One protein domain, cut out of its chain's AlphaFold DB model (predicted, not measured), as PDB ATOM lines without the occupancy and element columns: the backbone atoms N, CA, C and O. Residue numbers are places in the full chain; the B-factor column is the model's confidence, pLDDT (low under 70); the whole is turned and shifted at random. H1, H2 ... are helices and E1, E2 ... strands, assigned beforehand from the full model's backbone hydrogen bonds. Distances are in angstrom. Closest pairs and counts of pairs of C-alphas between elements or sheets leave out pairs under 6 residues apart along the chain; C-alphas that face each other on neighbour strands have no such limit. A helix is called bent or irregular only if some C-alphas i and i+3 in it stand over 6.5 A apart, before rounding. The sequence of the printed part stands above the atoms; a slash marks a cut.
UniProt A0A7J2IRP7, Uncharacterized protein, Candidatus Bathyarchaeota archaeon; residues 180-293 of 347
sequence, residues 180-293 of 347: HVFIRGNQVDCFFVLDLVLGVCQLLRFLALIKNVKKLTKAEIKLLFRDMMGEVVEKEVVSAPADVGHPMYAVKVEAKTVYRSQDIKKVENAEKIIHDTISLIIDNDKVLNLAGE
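AT A GLANCE: This is residues 180 to 293 of the 347 residues of an uncharacterized protein of Candidatus Bathyarchaeota archaeon (UniProt A0A7J2IRP7). The domain is a long, narrow body with a small, strongly twisted three-stranded sheet, E1 E2 E3, at one end and helices alone at the other. H3 runs lengthwise over the sheet and on beyond it, H1 packs on the sheet with its residues 193 to 203 and leads away from it, H2 leads back to it, and the short H4 packs across H1 at residues 201 to 209. The printed part has 114 residues, with four named helices and three named strands that follow along the chain as H1 H2 E1 E2 E3 H3 H4; the sheet, in the order E1 E2 E3, is antiparallel, and the class is mixed, helices and strands. The whole is compact, with a radius of gyration of the C-alphas of 15.3 A, and spans 50 by 25 by 19 A.

HOW THE PARTS SIT: Residues 180 to 192 hold no named element, but residues 180 to 181 pair with 191 to 192, parallel. H1, residues 193 to 214, and H2, residues 218 to 232, only just touch, with 3 pairs of C-alphas within 8 A, the closest those of Leu 207 and Ile 221 at 6.9 A. E1, residues 233 to 238, E2, residues 248 to 253, and E3, residues 256 to 261, form a meander, each strand the antiparallel neighbour of the one before. In the hairpin of E1 and E2, N 238 and O 248 are 2.8 A apart, within hydrogen-bond range; in that of E2 and E3, N 249 and O 261 are 2.8 A apart. H1 lies over E3 at a height over the sheet of 10.0 A, while H2 only grazes the sheet with residues 229 to 232. H3, residues 264 to 283, lies over E2 and E3 at a height over the sheet of 8.1 A, along the strands. H1 and H3 with the sheet make two layers, helices on one face. H4, residues 285 to 293, touches H1, with the C-alphas of Ala 208 and Gly 292 closest at 5.4 A. H4 is apart from H2. Each O i to N i+4 pair is within hydrogen-bond range in H1, H3 and H4, and 9 of 11 are in H2.

IN THESE COORDINATES: H1 begins at C-alpha 193 (-25.362, -14.054, -73.401) and is 31.2 A long. H2 is 19.0 A long and only just irregular, with C-alphas 227 and 230 at 7.0 A. E1, E2 and E3 measure 14.8, 16.3 and 14.9 A. H3 is 28.7 A long, and H4, 12.2 A, ends at C-alpha 293 (-37.939, -22.595, -90.917).

THE WHOLE: The C-alphas farthest apart, those of Lys 215 and Asp 243, are 50.1 A apart. The printed part has no cut, and no link is long. The pLDDT is under 70 at residues 184 to 186 and 239 to 246.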
ATOM      1  N   HIS A 180     -24.808  -9.229 -67.197       89.50
ATOM      2  CA  HIS A 180     -24.565 -10.052 -68.374       89.50
ATOM      3  C   HIS A 180     -23.588  -9.385 -69.348       89.50
ATOM      4  O   HIS A 180     -23.419  -8.165 -69.341       89.50
ATOM      5  N   VAL A 181     -22.931 -10.193 -70.182       86.19
ATOM      6  CA  VAL A 181     -22.015  -9.735 -71.234       86.19
ATOM      7  C   VAL A 181     -22.201 -10.533 -72.522       86.19
ATOM      8  O   VAL A 181     -22.505 -11.725 -72.502       86.19
ATOM      9  N   PHE A 182     -21.965  -9.875 -73.658       77.81
ATOM     10  CA  PHE A 182     -22.040 -10.481 -74.995       77.81
ATOM     11  C   PHE A 182     -20.732 -11.143 -75.449       77.81
ATOM     12  O   PHE A 182     -20.688 -11.804 -76.484       77.81
ATOM     13  N   ILE A 183     -19.655 -10.976 -74.683       72.50
ATOM     14  CA  ILE A 183     -18.363 -11.604 -74.959       72.50
ATOM     15  C   ILE A 183     -18.251 -12.942 -74.232       72.50
ATOM     16  O   ILE A 183     -18.705 -13.085 -73.097       72.50
ATOM     17  N   ARG A 184     -17.561 -13.902 -74.856       64.94
ATOM     18  CA  ARG A 184     -17.023 -15.047 -74.117       64.94
ATOM     19  C   ARG A 184     -16.029 -14.535 -73.097       64.94
ATOM     20  O   ARG A 184     -15.182 -13.708 -73.436       64.94
ATOM     21  N   GLY A 185     -16.112 -15.011 -71.864       59.75
ATOM     22  CA  GLY A 185     -15.307 -14.414 -70.817       59.75
ATOM     23  C   GLY A 185     -14.999 -15.331 -69.658       59.75
ATOM     24  O   GLY A 185     -15.618 -16.366 -69.445       59.75
ATOM     25  N   ASN A 186     -14.027 -14.869 -68.877       68.56
ATOM     26  CA  ASN A 186     -13.653 -15.451 -67.603       68.56
ATOM     27  C   ASN A 186     -14.265 -14.697 -66.406       68.56
ATOM     28  O   ASN A 186     -13.757 -14.743 -65.285       68.56
ATOM     29  N   GLN A 187     -15.370 -13.995 -66.626       77.94
ATOM     30  CA  GLN A 187     -16.020 -13.251 -65.558       77.94
ATOM     31  C   GLN A 187     -16.713 -14.206 -64.581       77.94
ATOM     32  O   GLN A 187     -17.099 -15.321 -64.935       77.94
ATOM     33  N   VAL A 188     -16.813 -13.774 -63.331       83.38
ATOM     34  CA  VAL A 188     -17.514 -14.479 -62.256       83.38
ATOM     35  C   VAL A 188     -18.775 -13.680 -61.940       83.38
ATOM     36  O   VAL A 188     -18.781 -12.453 -62.088       83.38
ATOM     37  N   ASP A 189     -19.842 -14.367 -61.546       87.88
ATOM     38  CA  ASP A 189     -21.140 -13.773 -61.216       87.88
ATOM     39  C   ASP A 189     -21.750 -12.961 -62.376       87.88
ATOM     40  O   ASP A 189     -22.282 -11.864 -62.190       87.88
ATOM     41  N   CYS A 190     -21.641 -13.484 -63.599       89.50
ATOM     42  CA  CYS A 190     -22.081 -12.822 -64.827       89.50
ATOM     43  C   CYS A 190     -22.623 -13.847 -65.832       89.50
ATOM     44  O   CYS A 190     -22.044 -14.924 -65.975       89.50
ATOM     45  N   PHE A 191     -23.712 -13.508 -66.529       90.50
ATOM     46  CA  PHE A 191     -24.255 -14.328 -67.615       90.50
ATOM     47  C   PHE A 191     -23.530 -14.057 -68.939       90.50
ATOM     48  O   PHE A 191     -23.405 -12.908 -69.369       90.50
ATOM     49  N   PHE A 192     -23.112 -15.119 -69.626       89.00
ATOM     50  CA  PHE A 192     -22.553 -15.059 -70.976       89.00
ATOM     51  C   PHE A 192     -23.673 -15.214 -72.010       89.00
ATOM     52  O   PHE A 192     -24.077 -16.327 -72.350       89.00
ATOM     53  N   VAL A 193     -24.186 -14.087 -72.513       87.56
ATOM     54  CA  VAL A 193     -25.362 -14.054 -73.401       87.56
ATOM     55  C   VAL A 193     -25.121 -14.865 -74.666       87.56
ATOM     56  O   VAL A 193     -25.965 -15.670 -75.043       87.56
ATOM     57  N   LEU A 194     -23.950 -14.712 -75.291       84.56
ATOM     58  CA  LEU A 194     -23.620 -15.432 -76.519       84.56
ATOM     59  C   LEU A 194     -23.680 -16.954 -76.331       84.56
ATOM     60  O   LEU A 194     -24.235 -17.658 -77.169       84.56
ATOM     61  N   ASP A 195     -23.118 -17.462 -75.236       85.56
ATOM     62  CA  ASP A 195     -23.078 -18.898 -74.965       85.56
ATOM     63  C   ASP A 195     -24.472 -19.447 -74.613       85.56
ATOM     64  O   ASP A 195     -24.827 -20.528 -75.084       85.56
ATOM     65  N   LEU A 196     -25.298 -18.669 -73.899       89.00
ATOM     66  CA  LEU A 196     -26.703 -19.010 -73.656       89.00
ATOM     67  C   LEU A 196     -27.503 -19.067 -74.959       89.00
ATOM     68  O   LEU A 196     -28.165 -20.064 -75.230       89.00
ATOM     69  N   VAL A 197     -27.411 -18.031 -75.795       88.56
ATOM     70  CA  VAL A 197     -28.117 -17.953 -77.083       88.56
ATOM     71  C   VAL A 197     -27.767 -19.142 -77.971       88.56
ATOM     72  O   VAL A 197     -28.656 -19.748 -78.567       88.56
ATOM     73  N   LEU A 198     -26.485 -19.509 -78.043       83.50
ATOM     74  CA  LEU A 198     -26.031 -20.656 -78.826       83.50
ATOM     75  C   LEU A 198     -26.593 -21.978 -78.293       83.50
ATOM     76  O   LEU A 198     -27.094 -22.769 -79.092       83.50
ATOM     77  N   GLY A 199     -26.550 -22.197 -76.975       83.81
ATOM     78  CA  GLY A 199     -27.136 -23.387 -76.349       83.81
ATOM     79  C   GLY A 199     -28.638 -23.492 -76.621       83.81
ATOM     80  O   GLY A 199     -29.124 -24.525 -77.075       83.81
ATOM     81  N   VAL A 200     -29.370 -22.384 -76.477       88.44
ATOM     82  CA  VAL A 200     -30.812 -22.338 -76.762       88.44
ATOM     83  C   VAL A 200     -31.111 -22.591 -78.238       88.44
ATOM     84  O   VAL A 200     -32.022 -23.351 -78.555       88.44
ATOM     85  N   CYS A 201     -30.343 -22.014 -79.165       87.69
ATOM     86  CA  CYS A 201     -30.526 -22.268 -80.596       87.69
ATOM     87  C   CYS A 201     -30.315 -23.750 -80.955       87.69
ATOM     88  O   CYS A 201     -31.052 -24.288 -81.783       87.69
ATOM     89  N   GLN A 202     -29.326 -24.414 -80.344       84.56
ATOM     90  CA  GLN A 202     -29.065 -25.843 -80.554       84.56
ATOM     91  C   GLN A 202     -30.222 -26.705 -80.050       84.56
ATOM     92  O   GLN A 202     -30.703 -27.575 -80.781       84.56
ATOM     93  N   LEU A 203     -30.728 -26.392 -78.862       85.69
ATOM     94  CA  LEU A 203     -31.887 -27.062 -78.297       85.69
ATOM     95  C   LEU A 203     -33.139 -26.879 -79.164       85.69
ATOM     96  O   LEU A 203     -33.820 -27.846 -79.503       85.69
ATOM     97  N   LEU A 204     -33.423 -25.650 -79.600       87.69
ATOM     98  CA  LEU A 204     -34.556 -25.360 -80.482       87.69
ATOM     99  C   LEU A 204     -34.448 -26.100 -81.819       87.69
ATOM    100  O   LEU A 204     -35.452 -26.615 -82.314       87.69
ATOM    101  N   ARG A 205     -33.241 -26.208 -82.388       88.00
ATOM    102  CA  ARG A 205     -32.985 -27.023 -83.585       88.00
ATOM    103  C   ARG A 205     -33.322 -28.493 -83.337       88.00
ATOM    104  O   ARG A 205     -33.998 -29.099 -84.165       88.00
ATOM    105  N   PHE A 206     -32.894 -29.060 -82.209       84.56
ATOM    106  CA  PHE A 206     -33.204 -30.443 -81.839       84.56
ATOM    107  C   PHE A 206     -34.715 -30.676 -81.697       84.56
ATOM    108  O   PHE A 206     -35.263 -31.608 -82.292       84.56
ATOM    109  N   LEU A 207     -35.412 -29.784 -80.992       85.00
ATOM    110  CA  LEU A 207     -36.866 -29.848 -80.838       85.00
ATOM    111  C   LEU A 207     -37.588 -29.742 -82.188       85.00
ATOM    112  O   LEU A 207     -38.516 -30.508 -82.456       85.00
ATOM    113  N   ALA A 208     -37.148 -28.840 -83.067       85.56
ATOM    114  CA  ALA A 208     -37.709 -28.684 -84.406       85.56
ATOM    115  C   ALA A 208     -37.468 -29.923 -85.291       85.56
ATOM    116  O   ALA A 208     -38.376 -30.348 -86.010       85.56
ATOM    117  N   LEU A 209     -36.296 -30.560 -85.198       84.00
ATOM    118  CA  LEU A 209     -36.010 -31.826 -85.881       84.00
ATOM    119  C   LEU A 209     -36.947 -32.944 -85.412       84.00
ATOM    120  O   LEU A 209     -37.570 -33.612 -86.241       84.00
ATOM    121  N   ILE A 210     -37.108 -33.123 -84.098       80.38
ATOM    122  CA  ILE A 210     -38.023 -34.133 -83.552       80.38
ATOM    123  C   ILE A 210     -39.460 -33.839 -83.965       80.38
ATOM    124  O   ILE A 210     -40.166 -34.758 -84.381       80.38
ATOM    125  N   LYS A 211     -39.895 -32.579 -83.892       79.06
ATOM    126  CA  LYS A 211     -41.229 -32.168 -84.336       79.06
ATOM    127  C   LYS A 211     -41.466 -32.549 -85.795       79.06
ATOM    128  O   LYS A 211     -42.517 -33.098 -86.103       79.06
ATOM    129  N   ASN A 212     -40.496 -32.319 -86.676       74.88
ATOM    130  CA  ASN A 212     -40.619 -32.664 -88.091       74.88
ATOM    131  C   ASN A 212     -40.697 -34.182 -88.329       74.88
ATOM    132  O   ASN A 212     -41.452 -34.621 -89.194       74.88
ATOM    133  N   VAL A 213     -39.969 -34.988 -87.549       71.75
ATOM    134  CA  VAL A 213     -39.970 -36.457 -87.683       71.75
ATOM    135  C   VAL A 213     -41.216 -37.091 -87.059       71.75
ATOM    136  O   VAL A 213     -41.856 -37.940 -87.674       71.75
ATOM    137  N   LYS A 214     -41.565 -36.689 -85.835       76.25
ATOM    138  CA  LYS A 214     -42.625 -37.305 -85.022       76.25
ATOM    139  C   LYS A 214     -43.967 -36.568 -85.090       76.25
ATOM    140  O   LYS A 214     -44.932 -37.040 -84.506       76.25
ATOM    141  N   LYS A 215     -44.037 -35.431 -85.795       80.00
ATOM    142  CA  LYS A 215     -45.224 -34.558 -85.904       80.00
ATOM    143  C   LYS A 215     -45.812 -34.165 -84.542       80.00
ATOM    144  O   LYS A 215     -47.027 -34.116 -84.384       80.00
ATOM    145  N   LEU A 216     -44.939 -33.883 -83.574       78.94
ATOM    146  CA  LEU A 216     -45.349 -33.554 -82.208       78.94
ATOM    147  C   LEU A 216     -46.151 -32.248 -82.144       78.94
ATOM    148  O   LEU A 216     -45.837 -31.249 -82.801       78.94
ATOM    149  N   THR A 217     -47.158 -32.248 -81.281       81.94
ATOM    150  CA  THR A 217     -47.902 -31.065 -80.853       81.94
ATOM    151  C   THR A 217     -47.048 -30.169 -79.950       81.94
ATOM    152  O   THR A 217     -46.041 -30.587 -79.378       81.94
ATOM    153  N   LYS A 218     -47.471 -28.909 -79.764       75.44
ATOM    154  CA  LYS A 218     -46.793 -27.971 -78.849       75.44
ATOM    155  C   LYS A 218     -46.748 -28.508 -77.410       75.44
ATOM    156  O   LYS A 218     -45.749 -28.317 -76.726       75.44
ATOM    157  N   ALA A 219     -47.800 -29.194 -76.962       81.69
ATOM    158  CA  ALA A 219     -47.856 -29.779 -75.624       81.69
ATOM    159  C   ALA A 219     -46.819 -30.901 -75.441       81.69
ATOM    160  O   ALA A 219     -46.119 -30.927 -74.432       81.69
ATOM    161  N   GLU A 220     -46.664 -31.771 -76.438       83.31
ATOM    162  CA  GLU A 220     -45.666 -32.847 -76.412       83.31
ATOM    163  C   GLU A 220     -44.234 -32.306 -76.469       83.31
ATOM    164  O   GLU A 220     -43.364 -32.816 -75.774       83.31
ATOM    165  N   ILE A 221     -43.989 -31.235 -77.235       77.56
ATOM    166  CA  ILE A 221     -42.685 -30.553 -77.258       77.56
ATOM    167  C   ILE A 221     -42.346 -29.983 -75.878       77.56
ATOM    168  O   ILE A 221     -41.216 -30.121 -75.424       77.56
ATOM    169  N   LYS A 222     -43.320 -29.370 -75.193       78.75
ATOM    170  CA  LYS A 222     -43.128 -28.852 -73.831       78.75
ATOM    171  C   LYS A 222     -42.830 -29.957 -72.825       78.75
ATOM    172  O   LYS A 222     -42.005 -29.755 -71.939       78.75
ATOM    173  N   LEU A 223     -43.513 -31.094 -72.945       82.06
ATOM    174  CA  LEU A 223     -43.288 -32.246 -72.078       82.06
ATOM    175  C   LEU A 223     -41.884 -32.819 -72.298       82.06
ATOM    176  O   LEU A 223     -41.120 -32.923 -71.349       82.06
ATOM    177  N   LEU A 224     -41.510 -33.056 -73.560       81.06
ATOM    178  CA  LEU A 224     -40.171 -33.512 -73.935       81.06
ATOM    179  C   LEU A 224     -39.090 -32.560 -73.411       81.06
ATOM    180  O   LEU A 224     -38.098 -32.994 -72.840       81.06
ATOM    181  N   PHE A 225     -39.294 -31.255 -73.585       81.31
ATOM    182  CA  PHE A 225     -38.373 -30.247 -73.085       81.31
ATOM    183  C   PHE A 225     -38.241 -30.304 -71.562       81.31
ATOM    184  O   PHE A 225     -37.124 -30.325 -71.060       81.31
ATOM    185  N   ARG A 226     -39.355 -30.377 -70.822       81.00
ATOM    186  CA  ARG A 226     -39.328 -30.509 -69.358       81.00
ATOM    187  C   ARG A 226     -38.473 -31.701 -68.924       81.00
ATOM    188  O   ARG A 226     -37.694 -31.551 -67.988       81.00
ATOM    189  N   ASP A 227     -38.613 -32.832 -69.605       79.69
ATOM    190  CA  ASP A 227     -37.888 -34.060 -69.278       79.69
ATOM    191  C   ASP A 227     -36.391 -33.947 -69.623       79.69
ATOM    192  O   ASP A 227     -35.546 -34.409 -68.865       79.69
ATOM    193  N   MET A 228     -36.051 -33.263 -70.721       79.75
ATOM    194  CA  MET A 228     -34.666 -33.048 -71.159       79.75
ATOM    195  C   MET A 228     -33.919 -31.962 -70.382       79.75
ATOM    196  O   MET A 228     -32.694 -31.905 -70.427       79.75
ATOM    197  N   MET A 229     -34.619 -31.062 -69.691       78.38
ATOM    198  CA  MET A 229     -33.983 -29.874 -69.120       78.38
ATOM    199  C   MET A 229     -32.897 -30.176 -68.084       78.38
ATOM    200  O   MET A 229     -31.944 -29.411 -67.994       78.38
ATOM    201  N   GLY A 230     -33.008 -31.287 -67.349       71.00
ATOM    202  CA  GLY A 230     -31.965 -31.723 -66.412       71.00
ATOM    203  C   GLY A 230     -30.709 -32.292 -67.083       71.00
ATOM    204  O   GLY A 230     -29.669 -32.358 -66.440       71.00
ATOM    205  N   GLU A 231     -30.797 -32.688 -68.355       74.12
ATOM    206  CA  GLU A 231     -29.654 -33.123 -69.174       74.12
ATOM    207  C   GLU A 231     -29.058 -31.949 -69.964       74.12
ATOM    208  O   GLU A 231     -27.862 -31.891 -70.213       74.12
ATOM    209  N   VAL A 232     -29.896 -30.990 -70.365       76.06
ATOM    210  CA  VAL A 232     -29.477 -29.829 -71.160       76.06
ATOM    211  C   VAL A 232     -28.856 -28.747 -70.281       76.06
ATOM    212  O   VAL A 232     -27.950 -28.046 -70.728       76.06
ATOM    213  N   VAL A 233     -29.345 -28.570 -69.053       81.69
ATOM    214  CA  VAL A 233     -28.814 -27.593 -68.101       81.69
ATOM    215  C   VAL A 233     -28.085 -28.332 -66.991       81.69
ATOM    216  O   VAL A 233     -28.698 -28.876 -66.079       81.69
ATOM    217  N   GLU A 234     -26.759 -28.336 -67.068       83.88
ATOM    218  CA  GLU A 234     -25.916 -29.075 -66.133       83.88
ATOM    219  C   GLU A 234     -25.189 -28.130 -65.180       83.88
ATOM    220  O   GLU A 234     -24.685 -27.071 -65.571       83.88
ATOM    221  N   LYS A 235     -25.076 -28.545 -63.919       83.31
ATOM    222  CA  LYS A 235     -24.170 -27.925 -62.952       83.31
ATOM    223  C   LYS A 235     -22.910 -28.755 -62.834       83.31
ATOM    224  O   LYS A 235     -22.973 -29.955 -62.589       83.31
ATOM    225  N   GLU A 236     -21.767 -28.099 -62.912       83.75
ATOM    226  CA  GLU A 236     -20.478 -28.766 -62.771       83.75
ATOM    227  C   GLU A 236     -19.489 -27.936 -61.960       83.75
ATOM    228  O   GLU A 236     -19.620 -26.717 -61.816       83.75
ATOM    229  N   VAL A 237     -18.470 -28.618 -61.445       79.06
ATOM    230  CA  VAL A 237     -17.304 -27.977 -60.848       79.06
ATOM    231  C   VAL A 237     -16.278 -27.746 -61.953       79.06
ATOM    232  O   VAL A 237     -15.787 -28.696 -62.558       79.06
ATOM    233  N   VAL A 238     -15.940 -26.485 -62.203       76.75
ATOM    234  CA  VAL A 238     -14.920 -26.085 -63.175       76.75
ATOM    235  C   VAL A 238     -13.665 -25.593 -62.478       76.75
ATOM    236  O   VAL A 238     -13.703 -24.952 -61.423       76.75
ATOM    237  N   SER A 239     -12.522 -25.871 -63.102       65.38
ATOM    238  CA  SER A 239     -11.239 -25.307 -62.700       65.38
ATOM    239  C   SER A 239     -11.306 -23.781 -62.731       65.38
ATOM    240  O   SER A 239     -11.747 -23.186 -63.720       65.38
ATOM    241  N   ALA A 240     -10.865 -23.157 -61.641       61.97
ATOM    242  CA  ALA A 240     -10.799 -21.709 -61.541       61.97
ATOM    243  C   ALA A 240      -9.885 -21.127 -62.636       61.97
ATOM    244  O   ALA A 240      -8.902 -21.764 -63.025       61.97
ATOM    245  N   PRO A 241     -10.138 -19.892 -63.096       62.00
ATOM    246  CA  PRO A 241      -9.111 -19.082 -63.738       62.00
ATOM    247  C   PRO A 241      -7.870 -19.020 -62.848       62.00
ATOM    248  O   PRO A 241      -7.996 -19.058 -61.621       62.00
ATOM    249  N   ALA A 242      -6.696 -18.877 -63.467       59.00
ATOM    250  CA  ALA A 242      -5.402 -18.847 -62.781       59.00
ATOM    251  C   ALA A 242      -5.367 -17.887 -61.572       59.00
ATOM    252  O   ALA A 242      -4.655 -18.134 -60.605       59.00
ATOM    253  N   ASP A 243      -6.201 -16.850 -61.604       59.78
ATOM    254  CA  ASP A 243      -6.212 -15.740 -60.656       59.78
ATOM    255  C   ASP A 243      -7.101 -15.985 -59.416       59.78
ATOM    256  O   ASP A 243      -7.141 -15.144 -58.521       59.78
ATOM    257  N   VAL A 244      -7.857 -17.095 -59.356       59.91
ATOM    258  CA  VAL A 244      -8.954 -17.274 -58.376       59.91
ATOM    259  C   VAL A 244      -8.737 -18.429 -57.381       59.91
ATOM    260  O   VAL A 244      -9.396 -18.477 -56.344       59.91
ATOM    261  N   GLY A 245      -7.794 -19.343 -57.639       56.59
ATOM    262  CA  GLY A 245      -7.248 -20.299 -56.652       56.59
ATOM    263  C   GLY A 245      -8.184 -21.377 -56.068       56.59
ATOM    264  O   GLY A 245      -7.693 -22.328 -55.466       56.59
ATOM    265  N   HIS A 246      -9.505 -21.285 -56.260       64.00
ATOM    266  CA  HIS A 246     -10.506 -22.206 -55.705       64.00
ATOM    267  C   HIS A 246     -11.470 -22.738 -56.774       64.00
ATOM    268  O   HIS A 246     -11.821 -21.988 -57.687       64.00
ATOM    269  N   PRO A 247     -11.937 -23.999 -56.663       70.50
ATOM    270  CA  PRO A 247     -12.893 -24.574 -57.608       70.50
ATOM    271  C   PRO A 247     -14.155 -23.707 -57.713       70.50
ATOM    272  O   PRO A 247     -14.674 -23.225 -56.708       70.50
ATOM    273  N   MET A 248     -14.629 -23.495 -58.941       82.88
ATOM    274  CA  MET A 248     -15.856 -22.750 -59.221       82.88
ATOM    275  C   MET A 248     -16.978 -23.706 -59.589       82.88
ATOM    276  O   MET A 248     -16.739 -24.772 -60.148       82.88
ATOM    277  N   TYR A 249     -18.209 -23.280 -59.348       87.19
ATOM    278  CA  TYR A 249     -19.398 -23.932 -59.868       87.19
ATOM    279  C   TYR A 249     -19.838 -23.205 -61.137       87.19
ATOM    280  O   TYR A 249     -19.811 -21.972 -61.201       87.19
ATOM    281  N   ALA A 250     -20.244 -23.954 -62.151       87.62
ATOM    282  CA  ALA A 250     -20.729 -23.420 -63.412       87.62
ATOM    283  C   ALA A 250     -22.082 -24.024 -63.768       87.62
ATOM    284  O   ALA A 250     -22.336 -25.189 -63.474       87.62
ATOM    285  N   VAL A 251     -22.918 -23.227 -64.433       89.00
ATOM    286  CA  VAL A 251     -24.074 -23.730 -65.175       89.00
ATOM    287  C   VAL A 251     -23.693 -23.803 -66.643       89.00
ATOM    288  O   VAL A 251     -23.249 -22.806 -67.232       89.00
ATOM    289  N   LYS A 252     -23.877 -24.978 -67.229       87.38
ATOM    290  CA  LYS A 252     -23.772 -25.219 -68.656       87.38
ATOM    291  C   LYS A 252     -25.152 -25.331 -69.279       87.38
ATOM    292  O   LYS A 252     -26.074 -25.830 -68.653       87.38
ATOM    293  N   VAL A 253     -25.265 -24.871 -70.517       83.75
ATOM    294  CA  VAL A 253     -26.367 -25.229 -71.411       83.75
ATOM    295  C   VAL A 253     -25.757 -26.011 -72.564       83.75
ATOM    296  O   VAL A 253     -24.865 -25.493 -73.248       83.75
ATOM    297  N   GLU A 254     -26.191 -27.257 -72.737       76.31
ATOM    298  CA  GLU A 254     -25.550 -28.272 -73.575       76.31
ATOM    299  C   GLU A 254     -24.077 -28.454 -73.159       76.31
ATOM    300  O   GLU A 254     -23.763 -29.080 -72.155       76.31
ATOM    301  N   ALA A 255     -23.144 -27.823 -73.876       75.69
ATOM    302  CA  ALA A 255     -21.708 -27.886 -73.593       75.69
ATOM    303  C   ALA A 255     -21.084 -26.518 -73.266       75.69
ATOM    304  O   ALA A 255     -19.856 -26.392 -73.188       75.69
ATOM    305  N   LYS A 256     -21.892 -25.459 -73.146       79.94
ATOM    306  CA  LYS A 256     -21.410 -24.079 -73.017       79.94
ATOM    307  C   LYS A 256     -21.611 -23.561 -71.608       79.94
ATOM    308  O   LYS A 256     -22.736 -23.524 -71.131       79.94
ATOM    309  N   THR A 257     -20.538 -23.113 -70.961       85.06
ATOM    310  CA  THR A 257     -20.631 -22.416 -69.674       85.06
ATOM    311  C   THR A 257     -21.341 -21.080 -69.870       85.06
ATOM    312  O   THR A 257     -20.822 -20.196 -70.542       85.06
ATOM    313  N   VAL A 258     -22.520 -20.939 -69.270       88.31
ATOM    314  CA  VAL A 258     -23.361 -19.738 -69.373       88.31
ATOM    315  C   VAL A 258     -23.210 -18.839 -68.152       88.31
ATOM    316  O   VAL A 258     -23.321 -17.620 -68.253       88.31
ATOM    317  N   TYR A 259     -22.945 -19.433 -66.994       90.31
ATOM    318  CA  TYR A 259     -22.761 -18.714 -65.743       90.31
ATOM    319  C   TYR A 259     -21.765 -19.465 -64.872       90.31
ATOM    320  O   TYR A 259     -21.700 -20.693 -64.924       90.31
ATOM    321  N   ARG A 260     -21.007 -18.747 -64.042       89.12
ATOM    322  CA  ARG A 260     -20.150 -19.365 -63.030       89.12
ATOM    323  C   ARG A 260     -19.967 -18.484 -61.808       89.12
ATOM    324  O   ARG A 260     -19.900 -17.259 -61.920       89.12
ATOM    325  N   SER A 261     -19.853 -19.129 -60.656       88.88
ATOM    326  CA  SER A 261     -19.650 -18.486 -59.362       88.88
ATOM    327  C   SER A 261     -18.844 -19.383 -58.429       88.88
ATOM    328  O   SER A 261     -18.796 -20.599 -58.595       88.88
ATOM    329  N   GLN A 262     -18.229 -18.783 -57.415       88.19
ATOM    330  CA  GLN A 262     -17.736 -19.524 -56.253       88.19
ATOM    331  C   GLN A 262     -18.868 -19.863 -55.269       88.19
ATOM    332  O   GLN A 262     -18.729 -20.780 -54.464       88.19
ATOM    333  N   ASP A 263     -19.992 -19.142 -55.333       89.12
ATOM    334  CA  ASP A 263     -21.153 -19.354 -54.473       89.12
ATOM    335  C   ASP A 263     -22.145 -20.316 -55.137       89.12
ATOM    336  O   ASP A 263     -22.798 -19.987 -56.134       89.12
ATOM    337  N   ILE A 264     -22.292 -21.506 -54.551       88.44
ATOM    338  CA  ILE A 264     -23.205 -22.536 -55.053       88.44
ATOM    339  C   ILE A 264     -24.662 -22.058 -55.093       88.44
ATOM    340  O   ILE A 264     -25.377 -22.383 -56.038       88.44
ATOM    341  N   LYS A 265     -25.095 -21.203 -54.152       90.88
ATOM    342  CA  LYS A 265     -26.468 -20.676 -54.135       90.88
ATOM    343  C   LYS A 265     -26.724 -19.748 -55.318       90.88
ATOM    344  O   LYS A 265     -27.825 -19.738 -55.869       90.88
ATOM    345  N   LYS A 266     -25.714 -18.980 -55.745       91.44
ATOM    346  CA  LYS A 266     -25.815 -18.153 -56.958       91.44
ATOM    347  C   LYS A 266     -25.915 -19.011 -58.210       91.44
ATOM    348  O   LYS A 266     -26.683 -18.667 -59.100       91.44
ATOM    349  N   VAL A 267     -25.186 -20.126 -58.265       90.69
ATOM    350  CA  VAL A 267     -25.259 -21.081 -59.382       90.69
ATOM    351  C   VAL A 267     -26.619 -21.772 -59.444       90.69
ATOM    352  O   VAL A 267     -27.216 -21.815 -60.515       90.69
ATOM    353  N   GLU A 268     -27.167 -22.221 -58.316       90.50
ATOM    354  CA  GLU A 268     -28.528 -22.780 -58.250       90.50
ATOM    355  C   GLU A 268     -29.598 -21.761 -58.660       90.50
ATOM    356  O   GLU A 268     -30.582 -22.095 -59.319       90.50
ATOM    357  N   ASN A 269     -29.422 -20.491 -58.290       92.94
ATOM    358  CA  ASN A 269     -30.318 -19.434 -58.743       92.94
ATOM    359  C   ASN A 269     -30.155 -19.149 -60.246       92.94
ATOM    360  O   ASN A 269     -31.146 -18.940 -60.941       92.94
ATOM    361  N   ALA A 270     -28.924 -19.162 -60.761       91.94
ATOM    362  CA  ALA A 270     -28.646 -18.969 -62.181       91.94
ATOM    363  C   ALA A 270     -29.229 -20.096 -63.043       91.94
ATOM    364  O   ALA A 270     -29.797 -19.817 -64.093       91.94
ATOM    365  N   GLU A 271     -29.157 -21.342 -62.575       92.44
ATOM    366  CA  GLU A 271     -29.822 -22.496 -63.182       92.44
ATOM    367  C   GLU A 271     -31.329 -22.234 -63.312       92.44
ATOM    368  O   GLU A 271     -31.858 -22.266 -64.420       92.44
ATOM    369  N   LYS A 272     -32.011 -21.844 -62.228       91.69
ATOM    370  CA  LYS A 272     -33.446 -21.499 -62.273       91.69
ATOM    371  C   LYS A 272     -33.754 -20.375 -63.268       91.69
ATOM    372  O   LYS A 272     -34.687 -20.486 -64.054       91.69
ATOM    373  N   ILE A 273     -32.937 -19.320 -63.283       93.06
ATOM    374  CA  ILE A 273     -33.064 -18.204 -64.235       93.06
ATOM    375  C   ILE A 273     -32.930 -18.695 -65.681       93.06
ATOM    376  O   ILE A 273     -33.693 -18.265 -66.547       93.06
ATOM    377  N   ILE A 274     -31.976 -19.586 -65.956       92.50
ATOM    378  CA  ILE A 274     -31.780 -20.184 -67.280       92.50
ATOM    379  C   ILE A 274     -33.001 -21.027 -67.649       92.50
ATOM    380  O   ILE A 274     -33.558 -20.822 -68.724       92.50
ATOM    381  N   HIS A 275     -33.486 -21.888 -66.753       90.50
ATOM    382  CA  HIS A 275     -34.706 -22.669 -66.971       90.50
ATOM    383  C   HIS A 275     -35.908 -21.793 -67.346       90.50
ATOM    384  O   HIS A 275     -36.596 -22.081 -68.331       90.50
ATOM    385  N   ASP A 276     -36.135 -20.708 -66.605       91.56
ATOM    386  CA  ASP A 276     -37.226 -19.770 -66.874       91.56
ATOM    387  C   ASP A 276     -37.062 -19.091 -68.242       91.56
ATOM    388  O   ASP A 276     -38.023 -18.971 -69.003       91.56
ATOM    389  N   THR A 277     -35.832 -18.686 -68.574       92.88
ATOM    390  CA  THR A 277     -35.504 -18.024 -69.844       92.88
ATOM    391  C   THR A 277     -35.791 -18.947 -71.026       92.88
ATOM    392  O   THR A 277     -36.461 -18.552 -71.979       92.88
ATOM    393  N   ILE A 278     -35.322 -20.196 -70.965       91.19
ATOM    394  CA  ILE A 278     -35.525 -21.167 -72.045       91.19
ATOM    395  C   ILE A 278     -37.010 -21.529 -72.171       91.19
ATOM    396  O   ILE A 278     -37.528 -21.595 -73.286       91.19
ATOM    397  N   SER A 279     -37.718 -21.684 -71.049       89.31
ATOM    398  CA  SER A 279     -39.165 -21.940 -71.049       89.31
ATOM    399  C   SER A 279     -39.940 -20.812 -71.737       89.31
ATOM    400  O   SER A 279     -40.795 -21.079 -72.582       89.31
ATOM    401  N   LEU A 280     -39.593 -19.552 -71.450       92.06
ATOM    402  CA  LEU A 280     -40.190 -18.381 -72.094       92.06
ATOM    403  C   LEU A 280     -39.942 -18.370 -73.609       92.06
ATOM    404  O   LEU A 280     -40.851 -18.087 -74.388       92.06
ATOM    405  N   ILE A 281     -38.727 -18.718 -74.035       91.88
ATOM    406  CA  ILE A 281     -38.362 -18.776 -75.454       91.88
ATOM    407  C   ILE A 281     -39.130 -19.885 -76.182       91.88
ATOM    408  O   ILE A 281     -39.585 -19.683 -77.306       91.88
ATOM    409  N   ILE A 282     -39.318 -21.045 -75.552       87.94
ATOM    410  CA  ILE A 282     -40.097 -22.154 -76.124       87.94
ATOM    411  C   ILE A 282     -41.586 -21.818 -76.190       87.94
ATOM    412  O   ILE A 282     -42.287 -22.269 -77.097       87.94
ATOM    413  N   ASP A 283     -42.093 -21.006 -75.270       88.12
ATOM    414  CA  ASP A 283     -43.481 -20.554 -75.316       88.12
ATOM    415  C   ASP A 283     -43.751 -19.553 -76.445       88.12
ATOM    416  O   ASP A 283     -44.899 -19.442 -76.898       88.12
ATOM    417  N   ASN A 284     -42.701 -18.904 -76.952       91.44
ATOM    418  CA  ASN A 284     -42.761 -17.937 -78.035       91.44
ATOM    419  C   ASN A 284     -42.935 -18.615 -79.409       91.44
ATOM    420  O   ASN A 284     -41.989 -19.122 -80.019       91.44
ATOM    421  N   ASP A 285     -44.159 -18.558 -79.944       89.50
ATOM    422  CA  ASP A 285     -44.505 -19.165 -81.238       89.50
ATOM    423  C   ASP A 285     -43.694 -18.599 -82.407       89.50
ATOM    424  O   ASP A 285     -43.377 -19.328 -83.347       89.50
ATOM    425  N   LYS A 286     -43.304 -17.320 -82.350       93.12
ATOM    426  CA  LYS A 286     -42.462 -16.716 -83.388       93.12
ATOM    427  C   LYS A 286     -41.091 -17.389 -83.424       93.12
ATOM    428  O   LYS A 286     -40.619 -17.736 -84.502       93.12
ATOM    429  N   VAL A 287     -40.475 -17.610 -82.262       92.75
ATOM    430  CA  VAL A 287     -39.163 -18.267 -82.169       92.75
ATOM    431  C   VAL A 287     -39.254 -19.734 -82.589       92.75
ATOM    432  O   VAL A 287     -38.426 -20.198 -83.372       92.75
ATOM    433  N   LEU A 288     -40.289 -20.457 -82.146       89.75
ATOM    434  CA  LEU A 288     -40.506 -21.845 -82.566       89.75
ATOM    435  C   LEU A 288     -40.708 -21.980 -84.082       89.75
ATOM    436  O   LEU A 288     -40.197 -22.925 -84.688       89.75
ATOM    437  N   ASN A 289     -41.433 -21.051 -84.706       91.12
ATOM    438  CA  ASN A 289     -41.621 -21.047 -86.154       91.12
ATOM    439  C   ASN A 289     -40.300 -20.795 -86.890       91.12
ATOM    440  O   ASN A 289     -39.980 -21.541 -87.813       91.12
ATOM    441  N   LEU A 290     -39.487 -19.836 -86.427       92.94
ATOM    442  CA  LEU A 290     -38.146 -19.592 -86.972       92.94
ATOM    443  C   LEU A 290     -37.232 -20.821 -86.846       92.94
ATOM    444  O   LEU A 290     -36.474 -21.124 -87.767       92.94
ATOM    445  N   ALA A 291     -37.323 -21.569 -85.742       90.62
ATOM    446  CA  ALA A 291     -36.589 -22.825 -85.587       90.62
ATOM    447  C   ALA A 291     -37.035 -23.879 -86.617       90.62
ATOM    448  O   ALA A 291     -36.198 -24.556 -87.216       90.62
ATOM    449  N   GLY A 292     -38.343 -23.980 -86.880       89.81
ATOM    450  CA  GLY A 292     -38.892 -24.837 -87.933       89.81
ATOM    451  C   GLY A 292     -38.434 -24.435 -89.339       89.81
ATOM    452  O   GLY A 292     -38.031 -25.292 -90.126       89.81
ATOM    453  N   GLU A 293     -38.445 -23.139 -89.651       91.94
ATOM    454  CA  GLU A 293     -37.939 -22.595 -90.917       91.94
ATOM    455  C   GLU A 293     -36.448 -22.886 -91.107       91.94
ATOM    456  O   GLU A 293     -36.040 -23.321 -92.187       91.94
TER     457      GLU A 293